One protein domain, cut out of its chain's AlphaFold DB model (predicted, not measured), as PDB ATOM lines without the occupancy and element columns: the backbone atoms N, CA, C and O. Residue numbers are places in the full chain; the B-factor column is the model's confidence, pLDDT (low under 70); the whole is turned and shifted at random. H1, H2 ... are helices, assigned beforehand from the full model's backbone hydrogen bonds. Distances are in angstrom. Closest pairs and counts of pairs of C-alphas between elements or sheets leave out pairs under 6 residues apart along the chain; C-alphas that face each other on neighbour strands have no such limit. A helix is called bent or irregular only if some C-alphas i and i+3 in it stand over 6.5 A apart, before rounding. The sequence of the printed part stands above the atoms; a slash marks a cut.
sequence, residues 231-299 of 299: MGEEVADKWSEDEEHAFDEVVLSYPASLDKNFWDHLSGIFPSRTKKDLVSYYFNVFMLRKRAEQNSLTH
ATOM      1  N   MET A 231     -33.543 -19.820   7.263       81.56
ATOM      2  CA  MET A 231     -32.383 -20.602   7.708       81.56
ATOM      3  C   MET A 231     -31.374 -20.891   6.589       81.56
ATOM      4  O   MET A 231     -31.751 -21.228   5.467       81.56
ATOM      5  N   GLY A 232     -30.082 -20.860   6.935       81.31
ATOM      6  CA  GLY A 232     -28.990 -21.342   6.089       81.31
ATOM      7  C   GLY A 232     -28.786 -20.531   4.807       81.31
ATOM      8  O   GLY A 232     -28.738 -19.303   4.837       81.31
ATOM      9  N   GLU A 233     -28.645 -21.241   3.684       82.88
ATOM     10  CA  GLU A 233     -28.350 -20.672   2.357       82.88
ATOM     11  C   GLU A 233     -29.412 -19.654   1.908       82.88
ATOM     12  O   GLU A 233     -29.068 -18.616   1.367       82.88
ATOM     13  N   GLU A 234     -30.679 -19.841   2.284       86.25
ATOM     14  CA  GLU A 234     -31.770 -18.921   1.909       86.25
ATOM     15  C   GLU A 234     -31.703 -17.563   2.617       86.25
ATOM     16  O   GLU A 234     -32.238 -16.567   2.132       86.25
ATOM     17  N   VAL A 235     -31.046 -17.502   3.779       87.19
ATOM     18  CA  VAL A 235     -30.731 -16.222   4.424       87.19
ATOM     19  C   VAL A 235     -29.516 -15.597   3.756       87.19
ATOM     20  O   VAL A 235     -29.520 -14.389   3.549       87.19
ATOM     21  N   ALA A 236     -28.512 -16.399   3.392       87.50
ATOM     22  CA  ALA A 236     -27.318 -15.918   2.703       87.50
ATOM     23  C   ALA A 236     -27.646 -15.311   1.328       87.50
ATOM     24  O   ALA A 236     -27.153 -14.237   1.014       87.50
ATOM     25  N   ASP A 237     -28.556 -15.913   0.561       88.25
ATOM     26  CA  ASP A 237     -28.953 -15.425  -0.770       88.25
ATOM     27  C   ASP A 237     -29.615 -14.033  -0.746       88.25
ATOM     28  O   ASP A 237     -29.666 -13.334  -1.759       88.25
ATOM     29  N   LYS A 238     -30.125 -13.598   0.416       90.25
ATOM     30  CA  LYS A 238     -30.698 -12.253   0.607       90.25
ATOM     31  C   LYS A 238     -29.624 -11.176   0.809       90.25
ATOM     32  O   LYS A 238     -29.988  -9.998   0.896       90.25
ATOM     33  N   TRP A 239     -28.355 -11.560   0.937       92.38
ATOM     34  CA  TRP A 239     -27.211 -10.696   1.225       92.38
ATOM     35  C   TRP A 239     -26.261 -10.649   0.028       92.38
ATOM     36  O   TRP A 239     -25.972 -11.671  -0.590       92.38
ATOM     37  N   SER A 240     -25.778  -9.455  -0.324       93.25
ATOM     38  CA  SER A 240     -24.732  -9.335  -1.345       93.25
ATOM     39  C   SER A 240     -23.361  -9.692  -0.771       93.25
ATOM     40  O   SER A 240     -23.126  -9.534   0.423       93.25
ATOM     41  N   GLU A 241     -22.426 -10.112  -1.625       92.00
ATOM     42  CA  GLU A 241     -21.046 -10.424  -1.213       92.00
ATOM     43  C   GLU A 241     -20.373  -9.242  -0.488       92.00
ATOM     44  O   GLU A 241     -19.696  -9.436   0.520       92.00
ATOM     45  N   ASP A 242     -20.639  -8.008  -0.935       92.56
ATOM     46  CA  ASP A 242     -20.160  -6.788  -0.276       92.56
ATOM     47  C   ASP A 242     -20.767  -6.609   1.129       92.56
ATOM     48  O   ASP A 242     -20.065  -6.217   2.065       92.56
ATOM     49  N   GLU A 243     -22.066  -6.896   1.298       93.31
ATOM     50  CA  GLU A 243     -22.734  -6.839   2.604       93.31
ATOM     51  C   GLU A 243     -22.211  -7.933   3.546       93.31
ATOM     52  O   GLU A 243     -21.961  -7.649   4.718       93.31
ATOM     53  N   GLU A 244     -22.010  -9.158   3.043       93.31
ATOM     54  CA  GLU A 244     -21.424 -10.264   3.814       93.31
ATOM     55  C   GLU A 244     -20.013  -9.904   4.298       93.31
ATOM     56  O   GLU A 244     -19.703 -10.043   5.482       93.31
ATOM     57  N   HIS A 245     -19.173  -9.370   3.408       92.31
ATOM     58  CA  HIS A 245     -17.814  -8.958   3.749       92.31
ATOM     59  C   HIS A 245     -17.800  -7.847   4.804       92.31
ATOM     60  O   HIS A 245     -17.074  -7.934   5.795       92.31
ATOM     61  N   ALA A 246     -18.629  -6.812   4.633       92.62
ATOM     62  CA  ALA A 246     -18.742  -5.735   5.612       92.62
ATOM     63  C   ALA A 246     -19.245  -6.247   6.974       92.62
ATOM     64  O   ALA A 246     -18.786  -5.783   8.021       92.62
ATOM     65  N   PHE A 247     -20.160  -7.221   6.982       93.94
ATOM     66  CA  PHE A 247     -20.641  -7.854   8.207       93.94
ATOM     67  C   PHE A 247     -19.510  -8.597   8.929       93.94
ATOM     68  O   PHE A 247     -19.303  -8.396  10.131       93.94
ATOM     69  N   ASP A 248     -18.749  -9.408   8.193       91.62
ATOM     70  CA  ASP A 248     -17.619 -10.173   8.716       91.62
ATOM     71  C   ASP A 248     -16.532  -9.263   9.289       91.62
ATOM     72  O   ASP A 248     -16.062  -9.496  10.405       91.62
ATOM     73  N   GLU A 249     -16.165  -8.191   8.582       91.69
ATOM     74  CA  GLU A 249     -15.184  -7.215   9.066       91.69
ATOM     75  C   GLU A 249     -15.595  -6.611  10.408       91.69
ATOM     76  O   GLU A 249     -14.785  -6.537  11.339       91.69
ATOM     77  N   VAL A 250     -16.865  -6.214  10.531       90.56
ATOM     78  CA  VAL A 250     -17.397  -5.665  11.777       90.56
ATOM     79  C   VAL A 250     -17.305  -6.719  12.866       90.56
ATOM     80  O   VAL A 250     -16.605  -6.496  13.850       90.56
ATOM     81  N   VAL A 251     -17.931  -7.882  12.699       89.12
ATOM     82  CA  VAL A 251     -18.005  -8.897  13.761       89.12
ATOM     83  C   VAL A 251     -16.618  -9.384  14.191       89.12
ATOM     84  O   VAL A 251     -16.367  -9.537  15.387       89.12
ATOM     85  N   LEU A 252     -15.684  -9.566  13.256       86.06
ATOM     86  CA  LEU A 252     -14.318 -10.005  13.560       86.06
ATOM     87  C   LEU A 252     -13.470  -8.912  14.232       86.06
ATOM     88  O   LEU A 252     -12.552  -9.233  14.989       86.06
ATOM     89  N   SER A 253     -13.781  -7.632  14.010       84.31
ATOM     90  CA  SER A 253     -13.100  -6.511  14.675       84.31
ATOM     91  C   SER A 253     -13.491  -6.328  16.151       84.31
ATOM     92  O   SER A 253     -12.794  -5.621  16.887       84.31
ATOM     93  N   TYR A 254     -14.554  -7.002  16.608       82.44
ATOM     94  CA  TYR A 254     -15.031  -6.993  17.992       82.44
ATOM     95  C   TYR A 254     -14.786  -8.346  18.677       82.44
ATOM     96  O   TYR A 254     -15.712  -9.142  18.842       82.44
ATOM     97  N   PRO A 255     -13.548  -8.634  19.124       70.25
ATOM     98  CA  PRO A 255     -13.294  -9.831  19.911       70.25
ATOM     99  C   PRO A 255     -14.059  -9.761  21.237       70.25
ATOM    100  O   PRO A 255     -14.242  -8.685  21.808       70.25
ATOM    101  N   ALA A 256     -14.440 -10.923  21.776       65.31
ATOM    102  CA  ALA A 256     -15.170 -11.030  23.045       65.31
ATOM    103  C   ALA A 256     -14.457 -10.351  24.238       65.31
ATOM    104  O   ALA A 256     -15.083 -10.057  25.248       65.31
ATOM    105  N   SER A 257     -13.154 -10.080  24.118       64.50
ATOM    106  CA  SER A 257     -12.343  -9.358  25.101       64.50
ATOM    107  C   SER A 257     -12.551  -7.840  25.113       64.50
ATOM    108  O   SER A 257     -12.087  -7.183  26.041       64.50
ATOM    109  N   LEU A 258     -13.191  -7.268  24.089       68.88
ATOM    110  CA  LEU A 258     -13.300  -5.819  23.921       68.88
ATOM    111  C   LEU A 258     -14.523  -5.213  24.629       68.88
ATOM    112  O   LEU A 258     -14.607  -3.992  24.686       68.88
ATOM    113  N   ASP A 259     -15.442  -6.042  25.146       66.69
ATOM    114  CA  ASP A 259     -16.691  -5.645  25.829       66.69
ATOM    115  C   ASP A 259     -17.440  -4.497  25.120       66.69
ATOM    116  O   ASP A 259     -17.875  -3.510  25.712       66.69
ATOM    117  N   LYS A 260     -17.517  -4.586  23.786       74.38
ATOM    118  CA  LYS A 260     -18.152  -3.582  22.927       74.38
ATOM    119  C   LYS A 260     -19.302  -4.197  22.149       74.38
ATOM    120  O   LYS A 260     -19.177  -5.281  21.582       74.38
ATOM    121  N   ASN A 261     -20.405  -3.455  22.080       81.44
ATOM    122  CA  ASN A 261     -21.595  -3.851  21.348       81.44
ATOM    123  C   ASN A 261     -21.411  -3.621  19.836       81.44
ATOM    124  O   ASN A 261     -21.501  -2.495  19.337       81.44
ATOM    125  N   PHE A 262     -21.154  -4.699  19.096       87.00
ATOM    126  CA  PHE A 262     -21.069  -4.648  17.637       87.00
ATOM    127  C   PHE A 262     -22.450  -4.554  16.964       87.00
ATOM    128  O   PHE A 262     -22.522  -4.133  15.814       87.00
ATOM    129  N   TRP A 263     -23.554  -4.863  17.661       88.81
ATOM    130  CA  TRP A 263     -24.908  -4.761  17.100       88.81
ATOM    131  C   TRP A 263     -25.293  -3.323  16.750       88.81
ATOM    132  O   TRP A 263     -25.946  -3.092  15.730       88.81
ATOM    133  N   ASP A 264     -24.852  -2.354  17.553       86.69
ATOM    134  CA  ASP A 264     -25.105  -0.932  17.293       86.69
ATOM    135  C   ASP A 264     -24.322  -0.455  16.059       86.69
ATOM    136  O   ASP A 264     -24.829   0.317  15.246       86.69
ATOM    137  N   HIS A 265     -23.110  -0.986  15.866       87.38
ATOM    138  CA  HIS A 265     -22.280  -0.699  14.695       87.38
ATOM    139  C   HIS A 265     -22.859  -1.321  13.424       87.38
ATOM    140  O   HIS A 265     -22.956  -0.639  12.407       87.38
ATOM    141  N   LEU A 266     -23.307  -2.580  13.495       90.44
ATOM    142  CA  LEU A 266     -24.017  -3.237  12.397       90.44
ATOM    143  C   LEU A 266     -25.271  -2.448  11.999       90.44
ATOM    144  O   LEU A 266     -25.493  -2.201  10.819       90.44
ATOM    145  N   SER A 267     -26.045  -1.979  12.979       88.38
ATOM    146  CA  SER A 267     -27.246  -1.172  12.720       88.38
ATOM    147  C   SER A 267     -26.922   0.165  12.037       88.38
ATOM    148  O   SER A 267     -27.714   0.653  11.238       88.38
ATOM    149  N   GLY A 268     -25.755   0.756  12.321       87.12
ATOM    150  CA  GLY A 268     -25.289   1.975  11.653       87.12
ATOM    151  C   GLY A 268     -24.772   1.755  10.227       87.12
ATOM    152  O   GLY A 268     -24.953   2.622   9.376       87.12
ATOM    153  N   ILE A 269     -24.139   0.609   9.958       88.62
ATOM    154  CA  ILE A 269     -23.570   0.263   8.641       88.62
ATOM    155  C   ILE A 269     -24.651  -0.228   7.676       88.62
ATOM    156  O   ILE A 269     -24.584   0.065   6.482       88.62
ATOM    157  N   PHE A 270     -25.671  -0.914   8.193       91.94
ATOM    158  CA  PHE A 270     -26.765  -1.490   7.412       91.94
ATOM    159  C   PHE A 270     -28.109  -0.810   7.726       91.94
ATOM    160  O   PHE A 270     -29.017  -1.460   8.245       91.94
ATOM    161  N   PRO A 271     -28.299   0.483   7.391       88.19
ATOM    162  CA  PRO A 271     -29.533   1.205   7.713       88.19
ATOM    163  C   PRO A 271     -30.762   0.681   6.952       88.19
ATOM    164  O   PRO A 271     -31.893   0.952   7.347       88.19
ATOM    165  N   SER A 272     -30.557  -0.053   5.854       89.88
ATOM    166  CA  SER A 272     -31.613  -0.706   5.071       89.88
ATOM    167  C   SER A 272     -32.085  -2.034   5.668       89.88
ATOM    168  O   SER A 272     -33.124  -2.544   5.249       89.88
ATOM    169  N   ARG A 273     -31.336  -2.616   6.615       91.88
ATOM    170  CA  ARG A 273     -31.626  -3.923   7.213       91.88
ATOM    171  C   ARG A 273     -32.244  -3.743   8.590       91.88
ATOM    172  O   ARG A 273     -31.844  -2.880   9.369       91.88
ATOM    173  N   THR A 274     -33.222  -4.580   8.919       92.56
ATOM    174  CA  THR A 274     -33.809  -4.559  10.259       92.56
ATOM    175  C   THR A 274     -32.892  -5.265  11.254       92.56
ATOM    176  O   THR A 274     -32.087  -6.127  10.896       92.56
ATOM    177  N   LYS A 275     -33.061  -4.977  12.551       91.25
ATOM    178  CA  LYS A 275     -32.358  -5.718  13.611       91.25
ATOM    179  C   LYS A 275     -32.625  -7.227  13.529       91.25
ATOM    180  O   LYS A 275     -31.721  -8.016  13.790       91.25
ATOM    181  N   LYS A 276     -33.837  -7.626  13.127       91.25
ATOM    182  CA  LYS A 276     -34.199  -9.032  12.904       91.25
ATOM    183  C   LYS A 276     -33.338  -9.655  11.802       91.25
ATOM    184  O   LYS A 276     -32.836 -10.756  12.002       91.25
ATOM    185  N   ASP A 277     -33.123  -8.952  10.693       92.25
ATOM    186  CA  ASP A 277     -32.308  -9.449   9.576       92.25
ATOM    187  C   ASP A 277     -30.842  -9.623   9.982       92.25
ATOM    188  O   ASP A 277     -30.243 -10.654   9.691       92.25
ATOM    189  N   LEU A 278     -30.288  -8.652  10.719       93.31
ATOM    190  CA  LEU A 278     -28.915  -8.705  11.234       93.31
ATOM    191  C   LEU A 278     -28.705  -9.897  12.174       93.31
ATOM    192  O   LEU A 278     -27.722 -10.629  12.063       93.31
ATOM    193  N   VAL A 279     -29.646 -10.106  13.096       91.50
ATOM    194  CA  VAL A 279     -29.603 -11.225  14.044       91.50
ATOM    195  C   VAL A 279     -29.799 -12.559  13.324       91.50
ATOM    196  O   VAL A 279     -29.079 -13.516  13.610       91.50
ATOM    197  N   SER A 280     -30.725 -12.621  12.366       91.81
ATOM    198  CA  SER A 280     -30.953 -13.815  11.552       91.81
ATOM    199  C   SER A 280     -29.692 -14.197  10.781       91.81
ATOM    200  O   SER A 280     -29.241 -15.334  10.886       91.81
ATOM    201  N   TYR A 281     -29.056 -13.246  10.091       92.88
ATOM    202  CA  TYR A 281     -27.810 -13.492   9.365       92.88
ATOM    203  C   TYR A 281     -26.694 -13.999  10.289       92.88
ATOM    204  O   TYR A 281     -26.039 -15.002   9.992       92.88
ATOM    205  N   TYR A 282     -26.528 -13.375  11.460       92.19
ATOM    206  CA  TYR A 282     -25.527 -13.793  12.438       92.19
ATOM    207  C   TYR A 282     -25.673 -15.269  12.837       92.19
ATOM    208  O   TYR A 282     -24.711 -16.036  12.777       92.19
ATOM    209  N   PHE A 283     -26.873 -15.690  13.243       90.50
ATOM    210  CA  PHE A 283     -27.081 -17.043  13.760       90.50
ATOM    211  C   PHE A 283     -27.236 -18.094  12.660       90.50
ATOM    212  O   PHE A 283     -26.719 -19.202  12.813       90.50
ATOM    213  N   ASN A 284     -27.913 -17.754  11.563       90.62
ATOM    214  CA  ASN A 284     -28.273 -18.704  10.511       90.62
ATOM    215  C   ASN A 284     -27.240 -18.802   9.389       90.62
ATOM    216  O   ASN A 284     -27.290 -19.760   8.621       90.62
ATOM    217  N   VAL A 285     -26.308 -17.853   9.287       90.50
ATOM    218  CA  VAL A 285     -25.268 -17.853   8.249       90.50
ATOM    219  C   VAL A 285     -23.888 -17.805   8.889       90.50
ATOM    220  O   VAL A 285     -23.163 -18.801   8.854       90.50
ATOM    221  N   PHE A 286     -23.542 -16.688   9.530       90.94
ATOM    222  CA  PHE A 286     -22.188 -16.437  10.029       90.94
ATOM    223  C   PHE A 286     -21.719 -17.510  11.024       90.94
ATOM    224  O   PHE A 286     -20.689 -18.156  10.827       90.94
ATOM    225  N   MET A 287     -22.506 -17.765  12.073       90.00
ATOM    226  CA  MET A 287     -22.146 -18.735  13.111       90.00
ATOM    227  C   MET A 287     -22.102 -20.176  12.589       90.00
ATOM    228  O   MET A 287     -21.267 -20.963  13.042       90.00
ATOM    229  N   LEU A 288     -22.959 -20.532  11.625       87.75
ATOM    230  CA  LEU A 288     -22.933 -21.858  11.002       87.75
ATOM    231  C   LEU A 288     -21.683 -22.047  10.138       87.75
ATOM    232  O   LEU A 288     -21.031 -23.086  10.251       87.75
ATOM    233  N   ARG A 289     -21.302 -21.036   9.345       87.75
ATOM    234  CA  ARG A 289     -20.052 -21.045   8.568       87.75
ATOM    235  C   ARG A 289     -18.836 -21.170   9.487       87.75
ATOM    236  O   ARG A 289     -18.005 -22.047   9.268       87.75
ATOM    237  N   LYS A 290     -18.787 -20.410  10.590       87.81
ATOM    238  CA  LYS A 290     -17.700 -20.503  11.584       87.81
ATOM    239  C   LYS A 290     -17.577 -21.893  12.208       87.81
ATOM    240  O   LYS A 290     -16.466 -22.391  12.370       87.81
ATOM    241  N   ARG A 291     -18.696 -22.552  12.526       86.50
ATOM    242  CA  ARG A 291     -18.660 -23.942  13.012       86.50
ATOM    243  C   ARG A 291     -18.214 -24.927  11.938       86.50
ATOM    244  O   ARG A 291     -17.463 -25.845  12.248       86.50
ATOM    245  N   ALA A 292     -18.669 -24.762  10.698       83.12
ATOM    246  CA  ALA A 292     -18.251 -25.622   9.594       83.12
ATOM    247  C   ALA A 292     -16.735 -25.523   9.347       83.12
ATOM    248  O   ALA A 292     -16.076 -26.554   9.230       83.12
ATOM    249  N   GLU A 293     -16.176 -24.307   9.366       84.44
ATOM    250  CA  GLU A 293     -14.729 -24.063   9.295       84.44
ATOM    251  C   GLU A 293     -13.986 -24.803  10.418       84.44
ATOM    252  O   GLU A 293     -13.060 -25.567  10.150       84.44
ATOM    253  N   GLN A 294     -14.433 -24.651  11.668       82.94
ATOM    254  CA  GLN A 294     -13.834 -25.340  12.818       82.94
ATOM    255  C   GLN A 294     -13.878 -26.863  12.671       82.94
ATOM    256  O   GLN A 294     -12.858 -27.518  12.860       82.94
ATOM    257  N   ASN A 295     -15.028 -27.416  12.277       81.56
ATOM    258  CA  ASN A 295     -15.202 -28.855  12.092       81.56
ATOM    259  C   ASN A 295     -14.325 -29.411  10.958       81.56
ATOM    260  O   ASN A 295     -13.880 -30.554  11.041       81.56
ATOM    261  N   SER A 296     -14.060 -28.608   9.921       73.88
ATOM    262  CA  SER A 296     -13.189 -28.991   8.803       73.88
ATOM    263  C   SER A 296     -11.699 -28.985   9.158       73.88
ATOM    264  O   SER A 296     -10.942 -29.743   8.569       73.88
ATOM    265  N   LEU A 297     -11.281 -28.163  10.129       67.06
ATOM    266  CA  LEU A 297      -9.888 -28.083  10.595       67.06
ATOM    267  C   LEU A 297      -9.520 -29.188  11.598       67.06
ATOM    268  O   LEU A 297      -8.340 -29.408  11.864       67.06
ATOM    269  N   THR A 298     -10.513 -29.854  12.189       58.72
ATOM    270  CA  THR A 298     -10.325 -30.967  13.135       58.72
ATOM    271  C   THR A 298     -10.223 -32.354  12.485       58.72
ATOM    272  O   THR A 298     -10.085 -33.335  13.215       58.72
ATOM    273  N   HIS A 299     -10.281 -32.447  11.154       47.94
ATOM    274  CA  HIS A 299     -10.168 -33.689  10.377       47.94
ATOM    275  C   HIS A 299      -8.929 -33.681   9.482       47.94
ATOM    276  O   HIS A 299      -8.359 -34.780   9.298       47.94
TER     277      HIS A 299
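This is residues 231 to 299 of the 299 residues of the protein "AT-rich interactive domain-containing protein 2" of Vitis vinifera (UniProt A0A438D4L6). One long helix, H4, bent but running nearly straight, spans a small helical body with its first arm, H4a, and sticks out of it with residues 290 to 297. The short hairpin of H2 and H3 lies on one side of H4a, with H2 running crosswise to H4a and near it and H3 meeting the beginning of H4a, while the one-turn helix H1 packs on H4a farther along, around Tyr 281. The 69 printed residues hold four named helices in the order H1, H2, H3, H4 and no named strand, and the class is all helix. The whole is compact, with a radius of gyration of the C-alphas of 12.5 A, and spans 40 by 32 by 19 A, the free end of H4 adding to its length.

H4, residues 275 to 297, was assigned as one helix by its hydrogen bonds but is bent: C-alphas 284 and 287 are 6.7 A apart. Its arm H4a, residues 275 to 284, is 14.0 A long and begins with C-alpha 275 at (-32.358, -5.718, 13.611). The arm H4b, residues 287 to 297, is 15.6 A long and ends with C-alpha 297 at (-9.888, -28.083, 10.595). H2, residues 241 to 253, measures 18.2 A, and H3, residues 262 to 269, 10.5 A. H1, residues 233 to 236, measures 4.9 A and begins with C-alpha 233 at (-28.350, -20.672, 2.357).

H4a and H4b stand at a shallow tilt of 20 degrees. H1 touches H4a, the closest C-alphas being those of Val 235 and Tyr 281, 6.4 A apart. H3 and H4a only just touch, with 3 pairs of C-alphas within 8 A, the closest those of Ser 267 and Lys 275 at 6.9 A; they run opposite ways at a steep tilt of 60 degrees. H2 and H3 form a helical hairpin and run opposite ways at a tilt of 36 degrees, only just steep. H2 touches H3 with residues 247 to 251 alone, and the closest C-alphas, of Val 251 and Phe 262, are 6.5 A apart. H2 and H4a are near each other, with 6 pairs of C-alphas within 10 A. H1 and H2 are only just apart, at 8.2 A. H4b is apart from H1, H2 and H3. Every O i to N i+4 pair is within hydrogen-bond range in H2, H3, H4a and H4b; H1 is too short for such a pair, and its one O i to N i+3 pair is within range.

The two C-alphas farthest apart, of Pro 271 and His 299, are 40.0 A from each other. Residues 255 to 260 and 290 to 299 stand free; without them the body has 53 residues and spans 25 by 21 by 18 A. The printed part has no cut and ends at the chain's last residue, 299. The links H1 to H2 and H3 to H4 are tight, H2 to H3 is short, and no link is long. The mean pLDDT of the printed part is 85.6, and residues 256 to 259 and 297 to 299 are under 70.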